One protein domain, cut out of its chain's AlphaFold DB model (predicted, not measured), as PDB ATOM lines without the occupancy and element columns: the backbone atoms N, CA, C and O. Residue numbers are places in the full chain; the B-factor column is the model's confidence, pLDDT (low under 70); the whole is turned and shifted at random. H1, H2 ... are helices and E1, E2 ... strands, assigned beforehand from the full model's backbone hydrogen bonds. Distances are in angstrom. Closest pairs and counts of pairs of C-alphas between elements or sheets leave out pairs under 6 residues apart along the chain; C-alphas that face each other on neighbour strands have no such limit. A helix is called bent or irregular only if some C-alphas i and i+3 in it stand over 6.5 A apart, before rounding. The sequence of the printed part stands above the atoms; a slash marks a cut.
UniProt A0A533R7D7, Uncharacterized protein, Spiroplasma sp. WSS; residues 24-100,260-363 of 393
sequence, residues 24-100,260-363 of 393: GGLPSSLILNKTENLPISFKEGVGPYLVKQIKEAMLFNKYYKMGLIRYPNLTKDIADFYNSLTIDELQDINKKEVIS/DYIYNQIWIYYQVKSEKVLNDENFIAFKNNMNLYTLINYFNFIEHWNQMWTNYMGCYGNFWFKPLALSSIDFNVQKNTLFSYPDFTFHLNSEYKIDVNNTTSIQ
ATOM      1  N   GLY A  24     147.979 151.856 168.089       73.00
ATOM      2  CA  GLY A  24     147.578 152.222 169.441       73.00
ATOM      3  C   GLY A  24     148.617 151.836 170.489       73.00
ATOM      4  O   GLY A  24     148.879 152.648 171.370       73.00
ATOM      5  N   GLY A  25     149.234 150.652 170.366       74.00
ATOM      6  CA  GLY A  25     150.199 150.158 171.355       74.00
ATOM      7  C   GLY A  25     151.646 150.608 171.163       74.00
ATOM      8  O   GLY A  25     152.421 150.677 172.118       74.00
ATOM      9  N   LEU A  26     152.027 150.974 169.939       80.44
ATOM     10  CA  LEU A  26     153.410 151.318 169.607       80.44
ATOM     11  C   LEU A  26     153.971 152.524 170.394       80.44
ATOM     12  O   LEU A  26     155.092 152.410 170.897       80.44
ATOM     13  N   PRO A  27     153.247 153.651 170.579       78.81
ATOM     14  CA  PRO A  27     153.738 154.767 171.391       78.81
ATOM     15  C   PRO A  27     154.065 154.360 172.835       78.81
ATOM     16  O   PRO A  27     155.111 154.739 173.366       78.81
ATOM     17  N   SER A  28     153.204 153.547 173.449       77.44
ATOM     18  CA  SER A  28     153.370 153.036 174.810       77.44
ATOM     19  C   SER A  28     154.576 152.111 174.930       77.44
ATOM     20  O   SER A  28     155.439 152.328 175.782       77.44
ATOM     21  N   SER A  29     154.687 151.134 174.026       78.50
ATOM     22  CA  SER A  29     155.812 150.194 173.982       78.50
ATOM     23  C   SER A  29     157.156 150.906 173.800       78.50
ATOM     24  O   SER A  29     158.146 150.523 174.422       78.50
ATOM     25  N   LEU A  30     157.207 151.977 172.999       82.62
ATOM     26  CA  LEU A  30     158.421 152.780 172.821       82.62
ATOM     27  C   LEU A  30     158.822 153.530 174.096       82.62
ATOM     28  O   LEU A  30     160.001 153.535 174.458       82.62
ATOM     29  N   ILE A  31     157.863 154.158 174.786       85.25
ATOM     30  CA  ILE A  31     158.141 154.879 176.037       85.25
ATOM     31  C   ILE A  31     158.587 153.906 177.128       85.25
ATOM     32  O   ILE A  31     159.553 154.195 177.843       85.25
ATOM     33  N   LEU A  32     157.935 152.745 177.235       83.81
ATOM     34  CA  LEU A  32     158.319 151.695 178.173       83.81
ATOM     35  C   LEU A  32     159.735 151.191 177.902       83.81
ATOM     36  O   LEU A  32     160.565 151.258 178.801       83.81
ATOM     37  N   ASN A  33     160.055 150.812 176.664       84.06
ATOM     38  CA  ASN A  33     161.387 150.312 176.308       84.06
ATOM     39  C   ASN A  33     162.495 151.360 176.564       84.06
ATOM     40  O   ASN A  33     163.571 151.048 177.082       84.06
ATOM     41  N   LYS A  34     162.220 152.642 176.279       86.81
ATOM     42  CA  LYS A  34     163.137 153.742 176.628       86.81
ATOM     43  C   LYS A  34     163.333 153.861 178.142       86.81
ATOM     44  O   LYS A  34     164.433 154.158 178.594       86.81
ATOM     45  N   THR A  35     162.273 153.651 178.916       90.81
ATOM     46  CA  THR A  35     162.287 153.825 180.373       90.81
ATOM     47  C   THR A  35     162.921 152.643 181.099       90.81
ATOM     48  O   THR A  35     163.658 152.842 182.057       90.81
ATOM     49  N   GLU A  36     162.691 151.421 180.629       90.50
ATOM     50  CA  GLU A  36     163.192 150.176 181.219       90.50
ATOM     51  C   GLU A  36     164.721 150.117 181.333       90.50
ATOM     52  O   GLU A  36     165.252 149.471 182.238       90.50
ATOM     53  N   ASN A  37     165.426 150.817 180.443       91.56
ATOM     54  CA  ASN A  37     166.886 150.866 180.405       91.56
ATOM     55  C   ASN A  37     167.483 152.088 181.125       91.56
ATOM     56  O   ASN A  37     168.698 152.273 181.077       91.56
ATOM     57  N   LEU A  38     166.671 152.915 181.793       94.88
ATOM     58  CA  LEU A  38     167.192 154.005 182.619       94.88
ATOM     59  C   LEU A  38     167.796 153.447 183.919       94.88
ATOM     60  O   LEU A  38     167.127 152.662 184.598       94.88
ATOM     61  N   PRO A  39     169.028 153.836 184.290       95.31
ATOM     62  CA  PRO A  39     169.613 153.485 185.578       95.31
ATOM     63  C   PRO A  39     169.069 154.391 186.688       95.31
ATOM     64  O   PRO A  39     169.053 155.608 186.548       95.31
ATOM     65  N   ILE A  40     168.657 153.807 187.809       95.38
ATOM     66  CA  ILE A  40     168.247 154.522 189.019       95.38
ATOM     67  C   ILE A  40     169.360 154.392 190.056       95.38
ATOM     68  O   ILE A  40     169.761 153.279 190.398       95.38
ATOM     69  N   SER A  41     169.861 155.530 190.537       94.19
ATOM     70  CA  SER A  41     170.996 155.606 191.464       94.19
ATOM     71  C   SER A  41     170.535 155.755 192.923       94.19
ATOM     72  O   SER A  41     169.483 156.341 193.192       94.19
ATOM     73  N   PHE A  42     171.342 155.284 193.881       93.31
ATOM     74  CA  PHE A  42     171.023 155.263 195.319       93.31
ATOM     75  C   PHE A  42     172.144 155.896 196.172       93.31
ATOM     76  O   PHE A  42     173.285 155.997 195.726       93.31
ATOM     77  N   LYS A  43     171.825 156.367 197.391       83.56
ATOM     78  CA  LYS A  43     172.740 157.174 198.234       83.56
ATOM     79  C   LYS A  43     173.864 156.416 198.972       83.56
ATOM     80  O   LYS A  43     174.793 157.091 199.404       83.56
ATOM     81  N   GLU A  44     173.845 155.087 199.102       74.44
ATOM     82  CA  GLU A  44     174.760 154.346 200.008       74.44
ATOM     83  C   GLU A  44     175.732 153.369 199.314       74.44
ATOM     84  O   GLU A  44     175.931 152.241 199.747       74.44
ATOM     85  N   GLY A  45     176.371 153.777 198.212       65.19
ATOM     86  CA  GLY A  45     177.348 152.914 197.517       65.19
ATOM     87  C   GLY A  45     176.721 151.707 196.808       65.19
ATOM     88  O   GLY A  45     177.417 150.816 196.324       65.19
ATOM     89  N   VAL A  46     175.396 151.705 196.719       76.06
ATOM     90  CA  VAL A  46     174.595 150.728 195.996       76.06
ATOM     91  C   VAL A  46     174.641 151.091 194.523       76.06
ATOM     92  O   VAL A  46     174.377 152.234 194.139       76.06
ATOM     93  N   GLY A  47     175.052 150.123 193.704       74.88
ATOM     94  CA  GLY A  47     175.183 150.318 192.266       74.88
ATOM     95  C   GLY A  47     173.857 150.754 191.633       74.88
ATOM     96  O   GLY A  47     172.787 150.435 192.156       74.88
ATOM     97  N   PRO A  48     173.898 151.483 190.508       90.88
ATOM     98  CA  PRO A  48     172.679 151.834 189.805       90.88
ATOM     99  C   PRO A  48     171.976 150.568 189.306       90.88
ATOM    100  O   PRO A  48     172.607 149.696 188.705       90.88
ATOM    101  N   TYR A  49     170.661 150.493 189.505       94.44
ATOM    102  CA  TYR A  49     169.830 149.425 188.949       94.44
ATOM    103  C   TYR A  49     168.988 149.964 187.805       94.44
ATOM    104  O   TYR A  49     168.399 151.038 187.906       94.44
ATOM    105  N   LEU A  50     168.894 149.209 186.714       95.19
ATOM    106  CA  LEU A  50     167.986 149.556 185.628       95.19
ATOM    107  C   LEU A  50     166.534 149.465 186.111       95.19
ATOM    108  O   LEU A  50     166.186 148.554 186.865       95.19
ATOM    109  N   VAL A  51     165.659 150.345 185.618       93.88
ATOM    110  CA  VAL A  51     164.216 150.316 185.926       93.88
ATOM    111  C   VAL A  51     163.621 148.923 185.705       93.88
ATOM    112  O   VAL A  51     162.836 148.461 186.534       93.88
ATOM    113  N   LYS A  52     164.022 148.216 184.639       92.12
ATOM    114  CA  LYS A  52     163.578 146.834 184.398       92.12
ATOM    115  C   LYS A  52     163.986 145.865 185.507       92.12
ATOM    116  O   LYS A  52     163.158 145.072 185.924       92.12
ATOM    117  N   GLN A  53     165.201 145.977 186.048       93.31
ATOM    118  CA  GLN A  53     165.681 145.111 187.133       93.31
ATOM    119  C   GLN A  53     164.911 145.379 188.429       93.31
ATOM    120  O   GLN A  53     164.542 144.448 189.138       93.31
ATOM    121  N   ILE A  54     164.618 146.651 188.713       94.12
ATOM    122  CA  ILE A  54     163.790 147.052 189.858       94.12
ATOM    123  C   ILE A  54     162.388 146.449 189.724       94.12
ATOM    124  O   ILE A  54     161.890 145.808 190.652       94.12
ATOM    125  N   LYS A  55     161.757 146.610 188.554       92.44
ATOM    126  CA  LYS A  55     160.431 146.044 188.277       92.44
ATOM    127  C   LYS A  55     160.431 144.519 188.353       92.44
ATOM    128  O   LYS A  55     159.530 143.961 188.970       92.44
ATOM    129  N   GLU A  56     161.425 143.854 187.770       92.00
ATOM    130  CA  GLU A  56     161.595 142.397 187.830       92.00
ATOM    131  C   GLU A  56     161.707 141.902 189.273       92.00
ATOM    132  O   GLU A  56     160.982 140.982 189.636       92.00
ATOM    133  N   ALA A  57     162.506 142.552 190.122       94.12
ATOM    134  CA  ALA A  57     162.644 142.180 191.530       94.12
ATOM    135  C   ALA A  57     161.329 142.356 192.311       94.12
ATOM    136  O   ALA A  57     160.935 141.498 193.107       94.12
ATOM    137  N   MET A  58     160.594 143.443 192.049       93.56
ATOM    138  CA  MET A  58     159.270 143.674 192.637       93.56
ATOM    139  C   MET A  58     158.238 142.638 192.166       93.56
ATOM    140  O   MET A  58     157.467 142.120 192.980       93.56
ATOM    141  N   LEU A  59     158.233 142.311 190.870       91.50
ATOM    142  CA  LEU A  59     157.363 141.294 190.280       91.50
ATOM    143  C   LEU A  59     157.701 139.898 190.791       91.50
ATOM    144  O   LEU A  59     156.789 139.178 191.188       91.50
ATOM    145  N   PHE A  60     158.982 139.539 190.862       94.00
ATOM    146  CA  PHE A  60     159.445 138.296 191.465       94.00
ATOM    147  C   PHE A  60     158.914 138.181 192.894       94.00
ATOM    148  O   PHE A  60     158.239 137.200 193.216       94.00
ATOM    149  N   ASN A  61     159.108 139.220 193.721       94.19
ATOM    150  CA  ASN A  61     158.654 139.213 195.109       94.19
ATOM    151  C   ASN A  61     157.134 139.081 195.261       94.19
ATOM    152  O   ASN A  61     156.651 138.456 196.205       94.19
ATOM    153  N   LYS A  62     156.367 139.646 194.328       91.44
ATOM    154  CA  LYS A  62     154.915 139.464 194.265       91.44
ATOM    155  C   LYS A  62     154.549 138.039 193.838       91.44
ATOM    156  O   LYS A  62     153.728 137.394 194.485       91.44
ATOM    157  N   TYR A  63     155.142 137.540 192.759       91.62
ATOM    158  CA  TYR A  63     154.727 136.301 192.110       91.62
ATOM    159  C   TYR A  63     155.171 135.036 192.841       91.62
ATOM    160  O   TYR A  63     154.395 134.079 192.845       91.62
ATOM    161  N   TYR A  64     156.329 135.015 193.517       93.12
ATOM    162  CA  TYR A  64     156.689 133.849 194.339       93.12
ATOM    163  C   TYR A  64     155.731 133.701 195.531       93.12
ATOM    164  O   TYR A  64     155.286 132.596 195.826       93.12
ATOM    165  N   LYS A  65     155.317 134.814 196.163       92.69
ATOM    166  CA  LYS A  65     154.338 134.800 197.269       92.69
ATOM    167  C   LYS A  65     152.962 134.314 196.829       92.69
ATOM    168  O   LYS A  65     152.258 133.684 197.611       92.69
ATOM    169  N   MET A  66     152.589 134.607 195.584       90.88
ATOM    170  CA  MET A  66     151.339 134.151 194.975       90.88
ATOM    171  C   MET A  66     151.421 132.721 194.412       90.88
ATOM    172  O   MET A  66     150.409 132.222 193.928       90.88
ATOM    173  N   GLY A  67     152.591 132.069 194.428       90.38
ATOM    174  CA  GLY A  67     152.779 130.743 193.824       90.38
ATOM    175  C   GLY A  67     152.652 130.733 192.295       90.38
ATOM    176  O   GLY A  67     152.299 129.713 191.716       90.38
ATOM    177  N   LEU A  68     152.901 131.871 191.635       89.44
ATOM    178  CA  LEU A  68     152.760 132.027 190.177       89.44
ATOM    179  C   LEU A  68     154.047 131.718 189.397       89.44
ATOM    180  O   LEU A  68     154.026 131.685 188.163       89.44
ATOM    181  N   ILE A  69     155.159 131.515 190.102       91.25
ATOM    182  CA  ILE A  69     156.420 131.040 189.532       91.25
ATOM    183  C   ILE A  69     156.399 129.508 189.548       91.25
ATOM    184  O   ILE A  69     156.016 128.903 190.550       91.25
ATOM    185  N   ARG A  70     156.781 128.886 188.428       88.94
ATOM    186  CA  ARG A  70     156.886 127.432 188.271       88.94
ATOM    187  C   ARG A  70     157.812 126.861 189.348       88.94
ATOM    188  O   ARG A  70     158.753 127.529 189.770       88.94
ATOM    189  N   TYR A  71     157.550 125.626 189.770       93.06
ATOM    190  CA  TYR A  71     158.218 125.000 190.921       93.06
ATOM    191  C   TYR A  71     157.962 125.818 192.207       93.06
ATOM    192  O   TYR A  71     158.895 126.380 192.794       93.06
ATOM    193  N   PRO A  72     156.683 125.996 192.592       94.00
ATOM    194  CA  PRO A  72     156.283 126.997 193.575       94.00
ATOM    195  C   PRO A  72     156.852 126.737 194.973       94.00
ATOM    196  O   PRO A  72     157.177 127.696 195.667       94.00
ATOM    197  N   ASN A  73     157.017 125.477 195.381       96.19
ATOM    198  CA  ASN A  73     157.563 125.116 196.690       96.19
ATOM    199  C   ASN A  73     159.079 125.311 196.705       96.19
ATOM    200  O   ASN A  73     159.596 125.957 197.608       96.19
ATOM    201  N   LEU A  74     159.780 124.855 195.659       96.31
ATOM    202  CA  LEU A  74     161.224 125.080 195.525       96.31
ATOM    203  C   LEU A  74     161.568 126.573 195.502       96.31
ATOM    204  O   LEU A  74     162.443 127.023 196.241       96.31
ATOM    205  N   THR A  75     160.859 127.347 194.680       95.94
ATOM    206  CA  THR A  75     161.073 128.795 194.571       95.94
ATOM    207  C   THR A  75     160.800 129.486 195.902       95.94
ATOM    208  O   THR A  75     161.586 130.331 196.325       95.94
ATOM    209  N   LYS A  76     159.696 129.124 196.565       96.75
ATOM    210  CA  LYS A  76     159.307 129.712 197.842       96.75
ATOM    211  C   LYS A  76     160.293 129.376 198.954       96.75
ATOM    212  O   LYS A  76     160.713 130.295 199.638       96.75
ATOM    213  N   ASP A  77     160.707 128.122 199.106       97.38
ATOM    214  CA  ASP A  77     161.614 127.719 200.187       97.38
ATOM    215  C   ASP A  77     162.982 128.405 200.068       97.38
ATOM    216  O   ASP A  77     163.520 128.894 201.063       97.38
ATOM    217  N   ILE A  78     163.526 128.507 198.847       97.31
ATOM    218  CA  ILE A  78     164.773 129.245 198.600       97.31
ATOM    219  C   ILE A  78     164.566 130.742 198.866       97.31
ATOM    220  O   ILE A  78     165.405 131.382 199.502       97.31
ATOM    221  N   ALA A  79     163.452 131.317 198.404       97.56
ATOM    222  CA  ALA A  79     163.176 132.733 198.607       97.56
ATOM    223  C   ALA A  79     162.989 133.078 200.093       97.56
ATOM    224  O   ALA A  79     163.573 134.038 200.590       97.56
ATOM    225  N   ASP A  80     162.207 132.286 200.819       97.75
ATOM    226  CA  ASP A  80     161.946 132.457 202.247       97.75
ATOM    227  C   ASP A  80     163.237 132.283 203.066       97.75
ATOM    228  O   ASP A  80     163.455 133.038 204.015       97.75
ATOM    229  N   PHE A  81     164.142 131.377 202.662       97.81
ATOM    230  CA  PHE A  81     165.482 131.276 203.248       97.81
ATOM    231  C   PHE A  81     166.249 132.600 203.141       97.81
ATOM    232  O   PHE A  81     166.689 133.131 204.161       97.81
ATOM    233  N   TYR A  82     166.366 133.181 201.946       97.81
ATOM    234  CA  TYR A  82     167.096 134.440 201.772       97.81
ATOM    235  C   TYR A  82     166.412 135.633 202.442       97.81
ATOM    236  O   TYR A  82     167.093 136.479 203.009       97.81
ATOM    237  N   ASN A  83     165.079 135.682 202.458       96.19
ATOM    238  CA  ASN A  83     164.343 136.714 203.197       96.19
ATOM    239  C   ASN A  83     164.532 136.618 204.720       96.19
ATOM    240  O   ASN A  83     164.261 137.590 205.423       96.19
ATOM    241  N   SER A  84     164.963 135.461 205.238       96.50
ATOM    242  CA  SER A  84     165.265 135.277 206.663       96.50
ATOM    243  C   SER A  84     166.662 135.763 207.066       96.50
ATOM    244  O   SER A  84     166.942 135.875 208.261       96.50
ATOM    245  N   LEU A  85     167.537 136.043 206.094       96.31
ATOM    246  CA  LEU A  85     168.887 136.536 206.346       96.31
ATOM    247  C   LEU A  85     168.884 138.032 206.679       96.31
ATOM    248  O   LEU A  85     168.024 138.800 206.246       96.31
ATOM    249  N   THR A  86     169.885 138.449 207.447       94.31
ATOM    250  CA  THR A  86     170.153 139.865 207.712       94.31
ATOM    251  C   THR A  86     170.796 140.549 206.501       94.31
ATOM    252  O   THR A  86     171.266 139.901 205.567       94.31
ATOM    253  N   ILE A  87     170.849 141.882 206.523       89.75
ATOM    254  CA  ILE A  87     171.451 142.697 205.452       89.75
ATOM    255  C   ILE A  87     172.915 142.316 205.231       89.75
ATOM    256  O   ILE A  87     173.331 142.086 204.098       89.75
ATOM    257  N   ASP A  88     173.678 142.210 206.320       90.50
ATOM    258  CA  ASP A  88     175.115 141.924 206.284       90.50
ATOM    259  C   ASP A  88     175.411 140.524 205.728       90.50
ATOM    260  O   ASP A  88     176.481 140.284 205.160       90.50
ATOM    261  N   GLU A  89     174.468 139.597 205.901       94.25
ATOM    262  CA  GLU A  89     174.524 138.241 205.357       94.25
ATOM    263  C   GLU A  89     174.127 138.204 203.882       94.25
ATOM    264  O   GLU A  89     174.742 137.484 203.100       94.25
ATOM    265  N   LEU A  90     173.130 139.000 203.485       92.62
ATOM    266  CA  LEU A  90     172.738 139.153 202.087       92.62
ATOM    267  C   LEU A  90     173.799 139.879 201.261       92.62
ATOM    268  O   LEU A  90     173.910 139.609 200.076       92.62
ATOM    269  N   GLN A  91     174.586 140.772 201.860       91.19
ATOM    270  CA  GLN A  91     175.649 141.481 201.148       91.19
ATOM    271  C   GLN A  91     176.770 140.540 200.673       91.19
ATOM    272  O   GLN A  91     177.385 140.791 199.638       91.19
ATOM    273  N   ASP A  92     177.041 139.467 201.422       90.50
ATOM    274  CA  ASP A  92     178.046 138.467 201.064       90.50
ATOM    275  C   ASP A  92     177.625 137.061 201.510       90.50
ATOM    276  O   ASP A  92     177.941 136.583 202.605       90.50
ATOM    277  N   ILE A  93     176.954 136.363 200.593       91.19
ATOM    278  CA  ILE A  93     176.477 134.991 200.793       91.19
ATOM    279  C   ILE A  93     177.587 133.929 200.799       91.19
ATOM    280  O   ILE A  93     177.295 132.740 200.986       91.19
ATOM    281  N   ASN A  94     178.839 134.339 200.572       89.06
ATOM    282  CA  ASN A  94     180.019 133.479 200.605       89.06
ATOM    283  C   ASN A  94     180.779 133.588 201.935       89.06
ATOM    284  O   ASN A  94     181.760 132.869 202.144       89.06
ATOM    285  N   LYS A  95     180.315 134.418 202.882       91.31
ATOM    286  CA  LYS A  95     180.789 134.362 204.270       91.31
ATOM    287  C   LYS A  95     180.561 132.965 204.842       91.31
ATOM    288  O   LYS A  95     179.503 132.363 204.661       91.31
ATOM    289  N   LYS A  96     181.536 132.467 205.609       89.62
ATOM    290  CA  LYS A  96     181.521 131.112 206.192       89.62
ATOM    291  C   LYS A  96     180.241 130.809 206.984       89.62
ATOM    292  O   LYS A  96     179.705 129.709 206.892       89.62
ATOM    293  N   GLU A  97     179.748 131.781 207.747       92.44
ATOM    294  CA  GLU A  97     178.504 131.656 208.517       92.44
ATOM    295  C   GLU A  97     177.267 131.501 207.621       92.44
ATOM    296  O   GLU A  97     176.415 130.652 207.884       92.44
ATOM    297  N   VAL A  98     177.208 132.241 206.510       93.75
ATOM    298  CA  VAL A  98     176.107 132.171 205.543       93.75
ATOM    299  C   VAL A  98     176.175 130.869 204.750       93.75
ATOM    300  O   VAL A  98     175.149 130.215 204.572       93.75
ATOM    301  N   ILE A  99     177.374 130.421 204.361       92.31
ATOM    302  CA  ILE A  99     177.586 129.095 203.757       92.31
ATOM    303  C   ILE A  99     177.053 127.994 204.681       92.31
ATOM    304  O   ILE A  99     176.314 127.125 204.217       92.31
ATOM    305  N   SER A 100     177.350 128.052 205.984       92.69
ATOM    306  CA  SER A 100     176.825 127.078 206.951       92.69
ATOM    307  C   SER A 100     175.294 127.090 206.992       92.69
ATOM    308  O   SER A 100     174.673 126.032 206.909       92.69
ATOM    309  N   ASP A 260     171.036 131.318 192.756       90.44
ATOM    310  CA  ASP A 260     171.743 132.548 192.391       90.44
ATOM    311  C   ASP A 260     170.782 133.598 191.802       90.44
ATOM    312  O   ASP A 260     170.883 134.782 192.127       90.44
ATOM    313  N   TYR A 261     169.822 133.191 190.961       91.62
ATOM    314  CA  TYR A 261     168.807 134.113 190.448       91.62
ATOM    315  C   TYR A 261     167.896 134.631 191.567       91.62
ATOM    316  O   TYR A 261     167.711 135.842 191.686       91.62
ATOM    317  N   ILE A 262     167.350 133.736 192.397       95.06
ATOM    318  CA  ILE A 262     166.434 134.095 193.492       95.06
ATOM    319  C   ILE A 262     167.124 135.038 194.481       95.06
ATOM    320  O   ILE A 262     166.558 136.074 194.836       95.06
ATOM    321  N   TYR A 263     168.357 134.719 194.872       94.69
ATOM    322  CA  TYR A 263     169.200 135.573 195.701       94.69
ATOM    323  C   TYR A 263     169.339 136.971 195.097       94.69
ATOM    324  O   TYR A 263     169.055 137.954 195.776       94.69
ATOM    325  N   ASN A 264     169.705 137.070 193.815       93.19
ATOM    326  CA  ASN A 264     169.868 138.360 193.148       93.19
ATOM    327  C   ASN A 264     168.567 139.176 193.151       93.19
ATOM    328  O   ASN A 264     168.605 140.376 193.415       93.19
ATOM    329  N   GLN A 265     167.411 138.548 192.901       95.19
ATOM    330  CA  GLN A 265     166.121 139.246 192.947       95.19
ATOM    331  C   GLN A 265     165.777 139.730 194.361       95.19
ATOM    332  O   GLN A 265     165.293 140.851 194.522       95.19
ATOM    333  N   ILE A 266     166.050 138.924 195.391       96.06
ATOM    334  CA  ILE A 266     165.824 139.305 196.793       96.06
ATOM    335  C   ILE A 266     166.765 140.428 197.213       96.06
ATOM    336  O   ILE A 266     166.319 141.387 197.839       96.06
ATOM    337  N   TRP A 267     168.037 140.353 196.823       94.38
ATOM    338  CA  TRP A 267     169.016 141.396 197.088       94.38
ATOM    339  C   TRP A 267     168.608 142.724 196.449       94.38
ATOM    340  O   TRP A 267     168.523 143.732 197.146       94.38
ATOM    341  N   ILE A 268     168.261 142.728 195.157       94.12
ATOM    342  CA  ILE A 268     167.783 143.937 194.467       94.12
ATOM    343  C   ILE A 268     166.519 144.471 195.146       94.12
ATOM    344  O   ILE A 268     166.430 145.666 195.414       94.12
ATOM    345  N   TYR A 269     165.552 143.603 195.462       94.62
ATOM    346  CA  TYR A 269     164.324 144.007 196.149       94.62
ATOM    347  C   TYR A 269     164.611 144.652 197.512       94.62
ATOM    348  O   TYR A 269     163.994 145.662 197.856       94.62
ATOM    349  N   TYR A 270     165.556 144.090 198.271       92.81
ATOM    350  CA  TYR A 270     165.987 144.628 199.554       92.81
ATOM    351  C   TYR A 270     166.580 146.031 199.390       92.81
ATOM    352  O   TYR A 270     166.078 146.971 200.003       92.81
ATOM    353  N   GLN A 271     167.561 146.176 198.498       92.12
ATOM    354  CA  GLN A 271     168.236 147.444 198.206       92.12
ATOM    355  C   GLN A 271     167.251 148.528 197.749       92.12
ATOM    356  O   GLN A 271     167.217 149.634 198.280       92.12
ATOM    357  N   VAL A 272     166.359 148.191 196.817       91.12
ATOM    358  CA  VAL A 272     165.311 149.098 196.319       91.12
ATOM    359  C   VAL A 272     164.405 149.604 197.447       91.12
ATOM    360  O   VAL A 272     163.991 150.763 197.437       91.12
ATOM    361  N   LYS A 273     164.081 148.739 198.415       91.12
ATOM    362  CA  LYS A 273     163.200 149.062 199.542       91.12
ATOM    363  C   LYS A 273     163.912 149.856 200.643       91.12
ATOM    364  O   LYS A 273     163.275 150.693 201.286       91.12
ATOM    365  N   SER A 274     165.180 149.555 200.927       90.56
ATOM    366  CA  SER A 274     165.919 150.143 202.051       90.56
ATOM    367  C   SER A 274     166.556 151.483 201.705       90.56
ATOM    368  O   SER A 274     166.622 152.354 202.575       90.56
ATOM    369  N   GLU A 275     166.953 151.677 200.448       92.50
ATOM    370  CA  GLU A 275     167.835 152.770 200.062       92.50
ATOM    371  C   GLU A 275     167.134 154.004 199.513       92.50
ATOM    372  O   GLU A 275     166.106 153.949 198.833       92.50
ATOM    373  N   LYS A 276     167.743 155.164 199.780       94.19
ATOM    374  CA  LYS A 276     167.267 156.446 199.253       94.19
ATOM    375  C   LYS A 276     167.697 156.612 197.803       94.19
ATOM    376  O   LYS A 276     168.893 156.590 197.503       94.19
ATOM    377  N   VAL A 277     166.728 156.866 196.935       93.75
ATOM    378  CA  VAL A 277     166.947 157.182 195.526       93.75
ATOM    379  C   VAL A 277     167.564 158.572 195.393       93.75
ATOM    380  O   VAL A 277     167.158 159.535 196.053       93.75
ATOM    381  N   LEU A 278     168.562 158.682 194.523       92.69
ATOM    382  CA  LEU A 278     169.133 159.954 194.109       92.69
ATOM    383  C   LEU A 278     168.196 160.629 193.107       92.69
ATOM    384  O   LEU A 278     167.812 160.046 192.098       92.69
ATOM    385  N   ASN A 279     167.844 161.887 193.372       90.12
ATOM    386  CA  ASN A 279     167.054 162.700 192.450       90.12
ATOM    387  C   ASN A 279     167.950 163.287 191.343       90.12
ATOM    388  O   ASN A 279     168.139 164.501 191.271       90.12
ATOM    389  N   ASP A 280     168.556 162.402 190.553       92.25
ATOM    390  CA  ASP A 280     169.439 162.721 189.433       92.25
ATOM    391  C   ASP A 280     168.666 162.853 188.102       92.25
ATOM    392  O   ASP A 280     167.438 162.724 188.045       92.25
ATOM    393  N   GLU A 281     169.386 163.135 187.014       95.06
ATOM    394  CA  GLU A 281     168.796 163.288 185.677       95.06
ATOM    395  C   GLU A 281     168.062 162.026 185.204       95.06
ATOM    396  O   GLU A 281     167.016 162.131 184.561       95.06
ATOM    397  N   ASN A 282     168.559 160.835 185.556       94.94
ATOM    398  CA  ASN A 282     167.938 159.575 185.154       94.94
ATOM    399  C   ASN A 282     166.618 159.347 185.888       94.94
ATOM    400  O   ASN A 282     165.628 158.948 185.270       94.94
ATOM    401  N   PHE A 283     166.566 159.649 187.187       93.88
ATOM    402  CA  PHE A 283     165.330 159.558 187.954       93.88
ATOM    403  C   PHE A 283     164.292 160.594 187.492       93.88
ATOM    404  O   PHE A 283     163.108 160.276 187.350       93.88
ATOM    405  N   ILE A 284     164.722 161.819 187.174       94.50
ATOM    406  CA  ILE A 284     163.847 162.843 186.581       94.50
ATOM    407  C   ILE A 284     163.318 162.375 185.216       94.50
ATOM    408  O   ILE A 284     162.117 162.481 184.952       94.50
ATOM    409  N   ALA A 285     164.177 161.805 184.365       94.94
ATOM    410  CA  ALA A 285     163.781 161.246 183.075       94.94
ATOM    411  C   ALA A 285     162.774 160.095 183.228       94.94
ATOM    412  O   ALA A 285     161.781 160.055 182.498       94.94
ATOM    413  N   PHE A 286     162.973 159.209 184.209       94.81
ATOM    414  CA  PHE A 286     162.023 158.151 184.554       94.81
ATOM    415  C   PHE A 286     160.643 158.731 184.889       94.81
ATOM    416  O   PHE A 286     159.651 158.352 184.262       94.81
ATOM    417  N   LYS A 287     160.569 159.704 185.811       92.69
ATOM    418  CA  LYS A 287     159.296 160.343 186.190       92.69
ATOM    419  C   LYS A 287     158.610 161.000 184.995       92.69
ATOM    420  O   LYS A 287     157.408 160.827 184.808       92.69
ATOM    421  N   ASN A 288     159.366 161.720 184.168       92.75
ATOM    422  CA  ASN A 288     158.830 162.392 182.986       92.75
ATOM    423  C   ASN A 288     158.272 161.396 181.964       92.75
ATOM    424  O   ASN A 288     157.171 161.602 181.455       92.75
ATOM    425  N   ASN A 289     158.979 160.294 181.705       92.19
ATOM    426  CA  ASN A 289     158.503 159.258 180.791       92.19
ATOM    427  C   ASN A 289     157.240 158.562 181.321       92.19
ATOM    428  O   ASN A 289     156.305 158.342 180.555       92.19
ATOM    429  N   MET A 290     157.174 158.246 182.620       90.19
ATOM    430  CA  MET A 290     155.983 157.623 183.219       90.19
ATOM    431  C   MET A 290     154.774 158.570 183.221       90.19
ATOM    432  O   MET A 290     153.651 158.135 182.958       90.19
ATOM    433  N   ASN A 291     154.990 159.870 183.439       87.69
ATOM    434  CA  ASN A 291     153.939 160.883 183.325       87.69
ATOM    435  C   ASN A 291     153.436 161.020 181.884       87.69
ATOM    436  O   ASN A 291     152.227 161.053 181.659       87.69
ATOM    437  N   LEU A 292     154.349 161.058 180.906       87.19
ATOM    438  CA  LEU A 292     153.992 161.092 179.488       87.19
ATOM    439  C   LEU A 292     153.200 159.845 179.091       87.19
ATOM    440  O   LEU A 292     152.191 159.961 178.400       87.19
ATOM    441  N   TYR A 293     153.624 158.669 179.556       85.75
ATOM    442  CA  TYR A 293     152.903 157.434 179.279       85.75
ATOM    443  C   TYR A 293     151.491 157.472 179.878       85.75
ATOM    444  O   TYR A 293     150.517 157.221 179.175       85.75
ATOM    445  N   THR A 294     151.357 157.888 181.138       81.75
ATOM    446  CA  THR A 294     150.047 158.039 181.791       81.75
ATOM    447  C   THR A 294     149.141 159.012 181.024       81.75
ATOM    448  O   THR A 294     147.961 158.732 180.823       81.75
ATOM    449  N   LEU A 295     149.695 160.128 180.536       82.38
ATOM    450  CA  LEU A 295     148.959 161.110 179.740       82.38
ATOM    451  C   LEU A 295     148.470 160.531 178.408       82.38
ATOM    452  O   LEU A 295     147.310 160.723 178.054       82.38
ATOM    453  N   ILE A 296     149.338 159.828 177.674       79.50
ATOM    454  CA  ILE A 296     148.963 159.156 176.421       79.50
ATOM    455  C   ILE A 296     147.855 158.144 176.689       79.50
ATOM    456  O   ILE A 296     146.891 158.082 175.925       79.50
ATOM    457  N   ASN A 297     147.975 157.400 177.788       77.56
ATOM    458  CA  ASN A 297     147.004 156.390 178.148       77.56
ATOM    459  C   ASN A 297     145.605 156.999 178.308       77.56
ATOM    460  O   ASN A 297     144.684 156.533 177.655       77.56
ATOM    461  N   TYR A 298     145.456 158.127 179.019       77.50
ATOM    462  CA  TYR A 298     144.149 158.774 179.224       77.50
ATOM    463  C   TYR A 298     143.328 159.026 177.951       77.50
ATOM    464  O   TYR A 298     142.099 158.985 178.008       77.50
ATOM    465  N   PHE A 299     143.979 159.293 176.816       78.50
ATOM    466  CA  PHE A 299     143.294 159.635 175.565       78.50
ATOM    467  C   PHE A 299     143.296 158.505 174.533       78.50
ATOM    468  O   PHE A 299     142.487 158.517 173.602       78.50
ATOM    469  N   ASN A 300     144.185 157.526 174.666       80.44
ATOM    470  CA  ASN A 300     144.344 156.470 173.681       80.44
ATOM    471  C   ASN A 300     143.344 155.332 173.944       80.44
ATOM    472  O   ASN A 300     143.648 154.319 174.564       80.44
ATOM    473  N   PHE A 301     142.118 155.483 173.434       79.38
ATOM    474  CA  PHE A 301     141.069 154.458 173.551       79.38
ATOM    475  C   PHE A 301     141.522 153.076 173.041       79.38
ATOM    476  O   PHE A 301     141.126 152.047 173.592       79.38
ATOM    477  N   ILE A 302     142.348 153.038 171.991       79.94
ATOM    478  CA  ILE A 302     142.831 151.775 171.428       79.94
ATOM    479  C   ILE A 302     143.837 151.110 172.367       79.94
ATOM    480  O   ILE A 302     143.771 149.898 172.556       79.94
ATOM    481  N   GLU A 303     144.700 151.890 173.017       79.88
ATOM    482  CA  GLU A 303     145.569 151.416 174.099       79.88
ATOM    483  C   GLU A 303     144.759 150.817 175.246       79.88
ATOM    484  O   GLU A 303     145.036 149.697 175.675       79.88
ATOM    485  N   HIS A 304     143.708 151.517 175.683       83.69
ATOM    486  CA  HIS A 304     142.819 151.028 176.730       83.69
ATOM    487  C   HIS A 304     142.243 149.651 176.396       83.69
ATOM    488  O   HIS A 304     142.271 148.742 177.229       83.69
ATOM    489  N   TRP A 305     141.730 149.499 175.174       80.38
ATOM    490  CA  TRP A 305     141.168 148.241 174.698       80.38
ATOM    491  C   TRP A 305     142.232 147.142 174.591       80.38
ATOM    492  O   TRP A 305     141.984 146.015 175.016       80.38
ATOM    493  N   ASN A 306     143.426 147.474 174.092       81.12
ATOM    494  CA  ASN A 306     144.548 146.544 173.969       81.12
ATOM    495  C   ASN A 306     145.010 146.033 175.344       81.12
ATOM    496  O   ASN A 306     145.096 144.826 175.549       81.12
ATOM    497  N   GLN A 307     145.198 146.928 176.321       82.69
ATOM    498  CA  GLN A 307     145.569 146.553 177.688       82.69
ATOM    499  C   GLN A 307     144.470 145.773 178.415       82.69
ATOM    500  O   GLN A 307     144.780 144.858 179.174       82.69
ATOM    501  N   MET A 308     143.187 146.092 178.201       82.25
ATOM    502  CA  MET A 308     142.096 145.274 178.745       82.25
ATOM    503  C   MET A 308     142.113 143.872 178.138       82.25
ATOM    504  O   MET A 308     142.022 142.887 178.867       82.25
ATOM    505  N   TRP A 309     142.257 143.775 176.817       80.00
ATOM    506  CA  TRP A 309     142.327 142.500 176.113       80.00
ATOM    507  C   TRP A 309     143.486 141.638 176.623       80.00
ATOM    508  O   TRP A 309     143.270 140.492 177.017       80.00
ATOM    509  N   THR A 310     144.698 142.194 176.698       80.12
ATOM    510  CA  THR A 310     145.874 141.469 177.201       80.12
ATOM    511  C   THR A 310     145.758 141.132 178.688       80.12
ATOM    512  O   THR A 310     146.176 140.048 179.090       80.12
ATOM    513  N   ASN A 311     145.118 141.982 179.498       80.81
ATOM    514  CA  ASN A 311     144.823 141.691 180.902       80.81
ATOM    515  C   ASN A 311     143.913 140.464 181.070       80.81
ATOM    516  O   ASN A 311     144.181 139.609 181.912       80.81
ATOM    517  N   TYR A 312     142.840 140.371 180.278       78.00
ATOM    518  CA  TYR A 312     141.869 139.275 180.370       78.00
ATOM    519  C   TYR A 312     142.302 137.999 179.641       78.00
ATOM    520  O   TYR A 312     141.808 136.926 179.976       78.00
ATOM    521  N   MET A 313     143.252 138.078 178.702       73.31
ATOM    522  CA  MET A 313     143.853 136.887 178.087       73.31
ATOM    523  C   MET A 313     144.640 136.016 179.075       73.31
ATOM    524  O   MET A 313     144.968 134.880 178.745       73.31
ATOM    525  N   GLY A 314     144.916 136.505 180.288       59.22
ATOM    526  CA  GLY A 314     145.479 135.675 181.351       59.22
ATOM    527  C   GLY A 314     146.953 135.331 181.148       59.22
ATOM    528  O   GLY A 314     147.391 134.271 181.580       59.22
ATOM    529  N   CYS A 315     147.742 136.228 180.546       56.16
ATOM    530  CA  CYS A 315     149.191 136.070 180.348       56.16
ATOM    531  C   CYS A 315     150.028 136.124 181.650       56.16
ATOM    532  O   CYS A 315     151.219 136.432 181.625       56.16
ATOM    533  N   TYR A 316     149.414 135.843 182.803       63.09
ATOM    534  CA  TYR A 316     150.030 135.948 184.119       63.09
ATOM    535  C   TYR A 316     149.938 134.610 184.851       63.09
ATOM    536  O   TYR A 316     148.882 134.237 185.356       63.09
ATOM    537  N   GLY A 317     151.064 133.906 184.937       61.53
ATOM    538  CA  GLY A 317     151.178 132.663 185.697       61.53
ATOM    539  C   GLY A 317     151.993 131.602 184.970       61.53
ATOM    540  O   GLY A 317     152.031 131.564 183.743       61.53
ATOM    541  N   ASN A 318     152.654 130.745 185.749       70.31
ATOM    542  CA  ASN A 318     153.611 129.736 185.288       70.31
ATOM    543  C   ASN A 318     154.900 130.328 184.685       70.31
ATOM    544  O   ASN A 318     155.425 129.848 183.680       70.31
ATOM    545  N   PHE A 319     155.420 131.387 185.308       82.94
ATOM    546  CA  PHE A 319     156.726 131.928 184.941       82.94
ATOM    547  C   PHE A 319     157.816 130.910 185.261       82.94
ATOM    548  O   PHE A 319     157.863 130.402 186.377       82.94
ATOM    549  N   TRP A 320     158.688 130.614 184.306       81.88
ATOM    550  CA  TRP A 320     159.671 129.548 184.455       81.88
ATOM    551  C   TRP A 320     161.101 130.067 184.294       81.88
ATOM    552  O   TRP A 320     161.347 131.084 183.641       81.88
ATOM    553  N   PHE A 321     162.036 129.354 184.913       84.44
ATOM    554  CA  PHE A 321     163.459 129.655 184.877       84.44
ATOM    555  C   PHE A 321     164.075 129.222 183.546       84.44
ATOM    556  O   PHE A 321     164.297 128.035 183.336       84.44
ATOM    557  N   LYS A 322     164.389 130.168 182.658       78.56
ATOM    558  CA  LYS A 322     165.000 129.856 181.364       78.56
ATOM    559  C   LYS A 322     166.461 129.398 181.542       78.56
ATOM    560  O   LYS A 322     167.250 130.143 182.115       78.56
ATOM    561  N   PRO A 323     166.881 128.260 180.972       64.44
ATOM    562  CA  PRO A 323     168.182 127.607 181.174       64.44
ATOM    563  C   PRO A 323     169.380 128.313 180.531       64.44
ATOM    564  O   PRO A 323     170.518 127.887 180.736       64.44
ATOM    565  N   LEU A 324     169.174 129.402 179.781       64.94
ATOM    566  CA  LEU A 324     170.286 130.250 179.348       64.94
ATOM    567  C   LEU A 324     171.054 130.738 180.583       64.94
ATOM    568  O   LEU A 324     170.455 130.920 181.637       64.94
ATOM    569  N   ALA A 325     172.373 130.909 180.445       53.53
ATOM    570  CA  ALA A 325     173.419 130.697 181.459       53.53
ATOM    571  C   ALA A 325     173.294 131.337 182.873       53.53
ATOM    572  O   ALA A 325     174.188 131.156 183.703       53.53
ATOM    573  N   LEU A 326     172.218 132.058 183.179       62.97
ATOM    574  CA  LEU A 326     171.904 132.681 184.461       62.97
ATOM    575  C   LEU A 326     170.553 132.241 185.066       62.97
ATOM    576  O   LEU A 326     170.165 132.836 186.063       62.97
ATOM    577  N   SER A 327     169.854 131.239 184.504       67.50
ATOM    578  CA  SER A 327     168.538 130.768 184.990       67.50
ATOM    579  C   SER A 327     167.597 131.935 185.300       67.50
ATOM    580  O   SER A 327     167.203 132.157 186.439       67.50
ATOM    581  N   SER A 328     167.299 132.751 184.288       81.81
ATOM    582  CA  SER A 328     166.485 133.950 184.476       81.81
ATOM    583  C   SER A 328     165.006 133.674 184.243       81.81
ATOM    584  O   SER A 328     164.629 132.894 183.366       81.81
ATOM    585  N   ILE A 329     164.153 134.357 185.000       82.44
ATOM    586  CA  ILE A 329     162.735 134.447 184.672       82.44
ATOM    587  C   ILE A 329     162.530 135.689 183.818       82.44
ATOM    588  O   ILE A 329     162.846 136.804 184.223       82.44
ATOM    589  N   ASP A 330     161.973 135.480 182.633       78.56
ATOM    590  CA  ASP A 330     161.531 136.555 181.759       78.56
ATOM    591  C   ASP A 330     160.016 136.719 181.908       78.56
ATOM    592  O   ASP A 330     159.229 136.021 181.260       78.56
ATOM    593  N   PHE A 331     159.608 137.649 182.775       81.00
ATOM    594  CA  PHE A 331     158.198 137.991 182.996       81.00
ATOM    595  C   PHE A 331     157.527 138.611 181.757       81.00
ATOM    596  O   PHE A 331     156.309 138.798 181.746       81.00
ATOM    597  N   ASN A 332     158.303 138.919 180.715       74.81
ATOM    598  CA  ASN A 332     157.841 139.510 179.472       74.81
ATOM    599  C   ASN A 332     157.844 138.518 178.296       74.81
ATOM    600  O   ASN A 332     157.395 138.897 177.221       74.81
ATOM    601  N   VAL A 333     158.274 137.256 178.459       67.31
ATOM    602  CA  VAL A 333     158.451 136.335 177.310       67.31
ATOM    603  C   VAL A 333     157.163 136.072 176.526       67.31
ATOM    604  O   VAL A 333     157.200 135.800 175.331       67.31
ATOM    605  N   GLN A 334     156.013 136.155 177.192       63.88
ATOM    606  CA  GLN A 334     154.703 135.947 176.575       63.88
ATOM    607  C   GLN A 334     154.122 137.238 175.976       63.88
ATOM    608  O   GLN A 334     153.038 137.215 175.394       63.88
ATOM    609  N   LYS A 335     154.825 138.371 176.111       75.75
ATOM    610  CA  LYS A 335     154.374 139.664 175.606       75.75
ATOM    611  C   LYS A 335     154.776 139.833 174.144       75.75
ATOM    612  O   LYS A 335     155.950 139.922 173.801       75.75
ATOM    613  N   ASN A 336     153.781 139.937 173.272       71.25
ATOM    614  CA  ASN A 336     153.974 140.415 171.906       71.25
ATOM    615  C   ASN A 336     154.328 141.912 171.921       71.25
ATOM    616  O   ASN A 336     153.546 142.715 172.419       71.25
ATOM    617  N   THR A 337     155.457 142.299 171.329       70.94
ATOM    618  CA  THR A 337     155.944 143.693 171.280       70.94
ATOM    619  C   THR A 337     154.991 144.671 170.584       70.94
ATOM    620  O   THR A 337     155.103 145.882 170.770       70.94
ATOM    621  N   LEU A 338     154.052 144.149 169.795       71.31
ATOM    622  CA  LEU A 338     153.030 144.894 169.066       71.31
ATOM    623  C   LEU A 338     151.763 145.167 169.894       71.31
ATOM    624  O   LEU A 338     150.903 145.925 169.449       71.31
ATOM    625  N   PHE A 339     151.636 144.553 171.075       74.75
ATOM    626  CA  PHE A 339     150.533 144.793 172.001       74.75
ATOM    627  C   PHE A 339     151.002 145.506 173.262       74.75
ATOM    628  O   PHE A 339     152.148 145.379 173.690       74.75
ATOM    629  N   SER A 340     150.063 146.203 173.888       78.81
ATOM    630  CA  SER A 340     150.276 146.855 175.171       78.81
ATOM    631  C   SER A 340     149.772 145.979 176.298       78.81
ATOM    632  O   SER A 340     148.678 145.414 176.226       78.81
ATOM    633  N   TYR A 341     150.568 145.885 177.357       79.94
ATOM    634  CA  TYR A 341     150.268 145.073 178.529       79.94
ATOM    635  C   TYR A 341     150.108 145.968 179.750       79.94
ATOM    636  O   TYR A 341     150.814 146.972 179.854       79.94
ATOM    637  N   PRO A 342     149.249 145.577 180.703       79.69
ATOM    638  CA  PRO A 342     149.217 146.196 182.015       79.69
ATOM    639  C   PRO A 342     150.617 146.236 182.635       79.69
ATOM    640  O   PRO A 342     151.298 145.212 182.750       79.69
ATOM    641  N   ASP A 343     151.021 147.431 183.044       82.69
ATOM    642  CA  ASP A 343     152.292 147.710 183.705       82.69
ATOM    643  C   ASP A 343     152.064 148.715 184.847       82.69
ATOM    644  O   ASP A 343     150.983 149.305 184.992       82.69
ATOM    645  N   PHE A 344     153.066 148.887 185.700       87.00
ATOM    646  CA  PHE A 344     153.017 149.757 186.864       87.00
ATOM    647  C   PHE A 344     154.193 150.731 186.889       87.00
ATOM    648  O   PHE A 344     155.273 150.478 186.352       87.00
ATOM    649  N   THR A 345     153.975 151.855 187.558       89.56
ATOM    650  CA  THR A 345     155.042 152.757 187.996       89.56
ATOM    651  C   THR A 345     155.201 152.665 189.513       89.56
ATOM    652  O   THR A 345     154.296 152.210 190.222       89.56
ATOM    653  N   PHE A 346     156.369 153.067 190.003       89.31
ATOM    654  CA  PHE A 346     156.694 153.115 191.422       89.31
ATOM    655  C   PHE A 346     156.978 154.553 191.855       89.31
ATOM    656  O   PHE A 346     157.480 155.371 191.081       89.31
ATOM    657  N   HIS A 347     156.650 154.848 193.110       89.19
ATOM    658  CA  HIS A 347     156.799 156.174 193.702       89.19
ATOM    659  C   HIS A 347     157.805 156.147 194.839       89.19
ATOM    660  O   HIS A 347     158.107 155.091 195.396       89.19
ATOM    661  N   LEU A 348     158.310 157.327 195.190       91.50
ATOM    662  CA  LEU A 348     159.103 157.483 196.399       91.50
ATOM    663  C   LEU A 348     158.195 157.795 197.586       91.50
ATOM    664  O   LEU A 348     157.249 158.574 197.457       91.50
ATOM    665  N   ASN A 349     158.516 157.230 198.745       91.12
ATOM    666  CA  ASN A 349     157.909 157.610 200.015       91.12
ATOM    667  C   ASN A 349     158.501 158.934 200.547       91.12
ATOM    668  O   ASN A 349     159.379 159.548 199.934       91.12
ATOM    669  N   SER A 350     158.052 159.367 201.729       89.81
ATOM    670  CA  SER A 350     158.546 160.583 202.397       89.81
ATOM    671  C   SER A 350     160.041 160.554 202.738       89.81
ATOM    672  O   SER A 350     160.634 161.602 202.975       89.81
ATOM    673  N   GLU A 351     160.667 159.375 202.759       91.25
ATOM    674  CA  GLU A 351     162.103 159.198 202.997       91.25
ATOM    675  C   GLU A 351     162.931 159.153 201.703       91.25
ATOM    676  O   GLU A 351     164.143 158.943 201.775       91.25
ATOM    677  N   TYR A 352     162.307 159.375 200.539       91.62
ATOM    678  CA  TYR A 352     162.909 159.236 199.208       91.62
ATOM    679  C   TYR A 352     163.327 157.799 198.850       91.62
ATOM    680  O   TYR A 352     164.238 157.602 198.049       91.62
ATOM    681  N   LYS A 353     162.664 156.787 199.417       93.12
ATOM    682  CA  LYS A 353     162.868 155.362 199.089       93.12
ATOM    683  C   LYS A 353     161.742 154.859 198.199       93.12
ATOM    684  O   LYS A 353     160.634 155.389 198.284       93.12
ATOM    685  N   ILE A 354     161.991 153.841 197.379       91.56
ATOM    686  CA  ILE A 354     160.940 153.260 196.533       91.56
ATOM    687  C   ILE A 354     159.903 152.568 197.423       91.56
ATOM    688  O   ILE A 354     160.220 151.665 198.199       91.56
ATOM    689  N   ASP A 355     158.643 152.984 197.300       91.38
ATOM    690  CA  ASP A 355     157.534 152.348 198.002       91.38
ATOM    691  C   ASP A 355     157.116 151.071 197.268       91.38
ATOM    692  O   ASP A 355     156.259 151.060 196.383       91.38
ATOM    693  N   VAL A 356     157.751 149.965 197.648       88.31
ATOM    694  CA  VAL A 356     157.519 148.650 197.043       88.31
ATOM    695  C   VAL A 356     156.105 148.098 197.259       88.31
ATOM    696  O   VAL A 356     155.719 147.155 196.570       88.31
ATOM    697  N   ASN A 357     155.339 148.660 198.200       84.06
ATOM    698  CA  ASN A 357     153.956 148.261 198.473       84.06
ATOM    699  C   ASN A 357     152.939 149.147 197.742       84.06
ATOM    700  O   ASN A 357     151.790 148.742 197.577       84.06
ATOM    701  N   ASN A 358     153.353 150.332 197.290       81.19
ATOM    702  CA  ASN A 358     152.501 151.305 196.619       81.19
ATOM    703  C   ASN A 358     152.907 151.458 195.150       81.19
ATOM    704  O   ASN A 358     153.479 152.465 194.720       81.19
ATOM    705  N   THR A 359     152.608 150.426 194.365       82.56
ATOM    706  CA  THR A 359     152.691 150.513 192.909       82.56
ATOM    707  C   THR A 359     151.377 151.026 192.350       82.56
ATOM    708  O   THR A 359     150.296 150.584 192.737       82.56
ATOM    709  N   THR A 360     151.456 151.959 191.407       80.25
ATOM    710  CA  THR A 360     150.273 152.432 190.687       80.25
ATOM    711  C   THR A 360     150.271 151.822 189.302       80.25
ATOM    712  O   THR A 360     151.204 152.039 188.521       80.25
ATOM    713  N   SER A 361     149.216 151.073 188.989       81.75
ATOM    714  CA  SER A 361     148.950 150.623 187.626       81.75
ATOM    715  C   SER A 361     148.861 151.833 186.698       81.75
ATOM    716  O   SER A 361     148.126 152.775 187.001       81.75
ATOM    717  N   ILE A 362     149.567 151.796 185.569       79.19
ATOM    718  CA  ILE A 362     149.542 152.877 184.570       79.19
ATOM    719  C   ILE A 362     148.140 152.996 183.947       79.19
ATOM    720  O   ILE A 362     147.680 154.094 183.636       79.19
ATOM    721  N   GLN A 363     147.427 151.870 183.845       77.50
ATOM    722  CA  GLN A 363     145.998 151.807 183.559       77.50
ATOM    723  C   GLN A 363     145.267 151.067 184.670       77.50
ATOM    724  O   GLN A 363     145.585 149.916 184.972       77.50
TER     725      GLN A 363
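This is residues 24 to 100 and 260 to 363 of the 393 residues of an uncharacterized protein of Spiroplasma sp. WSS (UniProt A0A533R7D7). Two groups of helices lie end to end, with a small two-stranded hairpin, E1 and E2, between them: H1 and H7 side by side with H8 across one end, then H2 and H6 crossed, with H3 packed on both. The short helices H4 and H5 extend beyond H6 as an arm, and the long stretch with no named element, residues 313 to 343, runs from H8 toward the second group, folds back on itself where residues 321 to 322 pair antiparallel with residues 328 to 329, and returns to E1. The printed part has 181 residues, with H1 to H8 followed by E1 and E2, an antiparallel sheet; the class is mostly helix. It is compact, with a radius of gyration of the C-alphas of 17.3 A, and only just elongated, spanning 56 by 37 by 28 A.

H1, residues 24 to 36, touches H7, residues 281 to 299, at a shallow tilt of 15 degrees, opposite ways; the closest C-alphas, Thr 35 and Phe 286, are 6.0 A apart. With residues 24 to 28 alone, H1 touches H8, residues 301 to 312, the closest C-alphas being Gly 24 and Glu 303 at 5.1 A. H2, residues 51 to 65, touches H6, residues 260 to 274, about perpendicular at 73 degrees, with the C-alphas of Ala 57 and Gln 265 closest at 4.8 A. H3, residues 72 to 83, touches H6 at a steep tilt of 49 degrees, with the C-alphas of Ala 79 and Ile 262 closest at 6.2 A. H4, residues 87 to 91, is close to H6 but not clearly touching: the C-alphas of Leu 90 and Trp 267 are closest at 6.6 A. H5, residues 96 to 100, is apart from H6. E1, residues 344 to 348, and E2, residues 354 to 361, form a hairpin; N 345 and O 360 are within hydrogen-bond range at 2.9 A. E2 bends by 89 degrees at residue 357. Every O i to N i+4 pair is within hydrogen-bond range in H3, H4, H5, H6 and H8, against 8 of 9 in H1, 10 of 11 in H2 and 14 of 15 in H7.

H1 begins at C-alpha 24, (147.578, 152.222, 169.441), and is irregular, but only just: C-alphas 24 and 27 are 6.9 A apart. From first to last C-alpha H2 measures 21.6 A, H6 20.9 A and H7 27.7 A. E2 ends at C-alpha 361, (148.950, 150.623, 187.626).

The farthest C-alphas, Lys 96 and Phe 301, are 57.0 A apart. Residues 101 to 259 are not printed, and C-alphas 100 and 260 are 16.4 A apart across the cut. The links H1 to H2 and H8 to E1 are long. Low confidence, under 70, falls at residues 45, 314 to 317, 323 to 327 and 333 to 334.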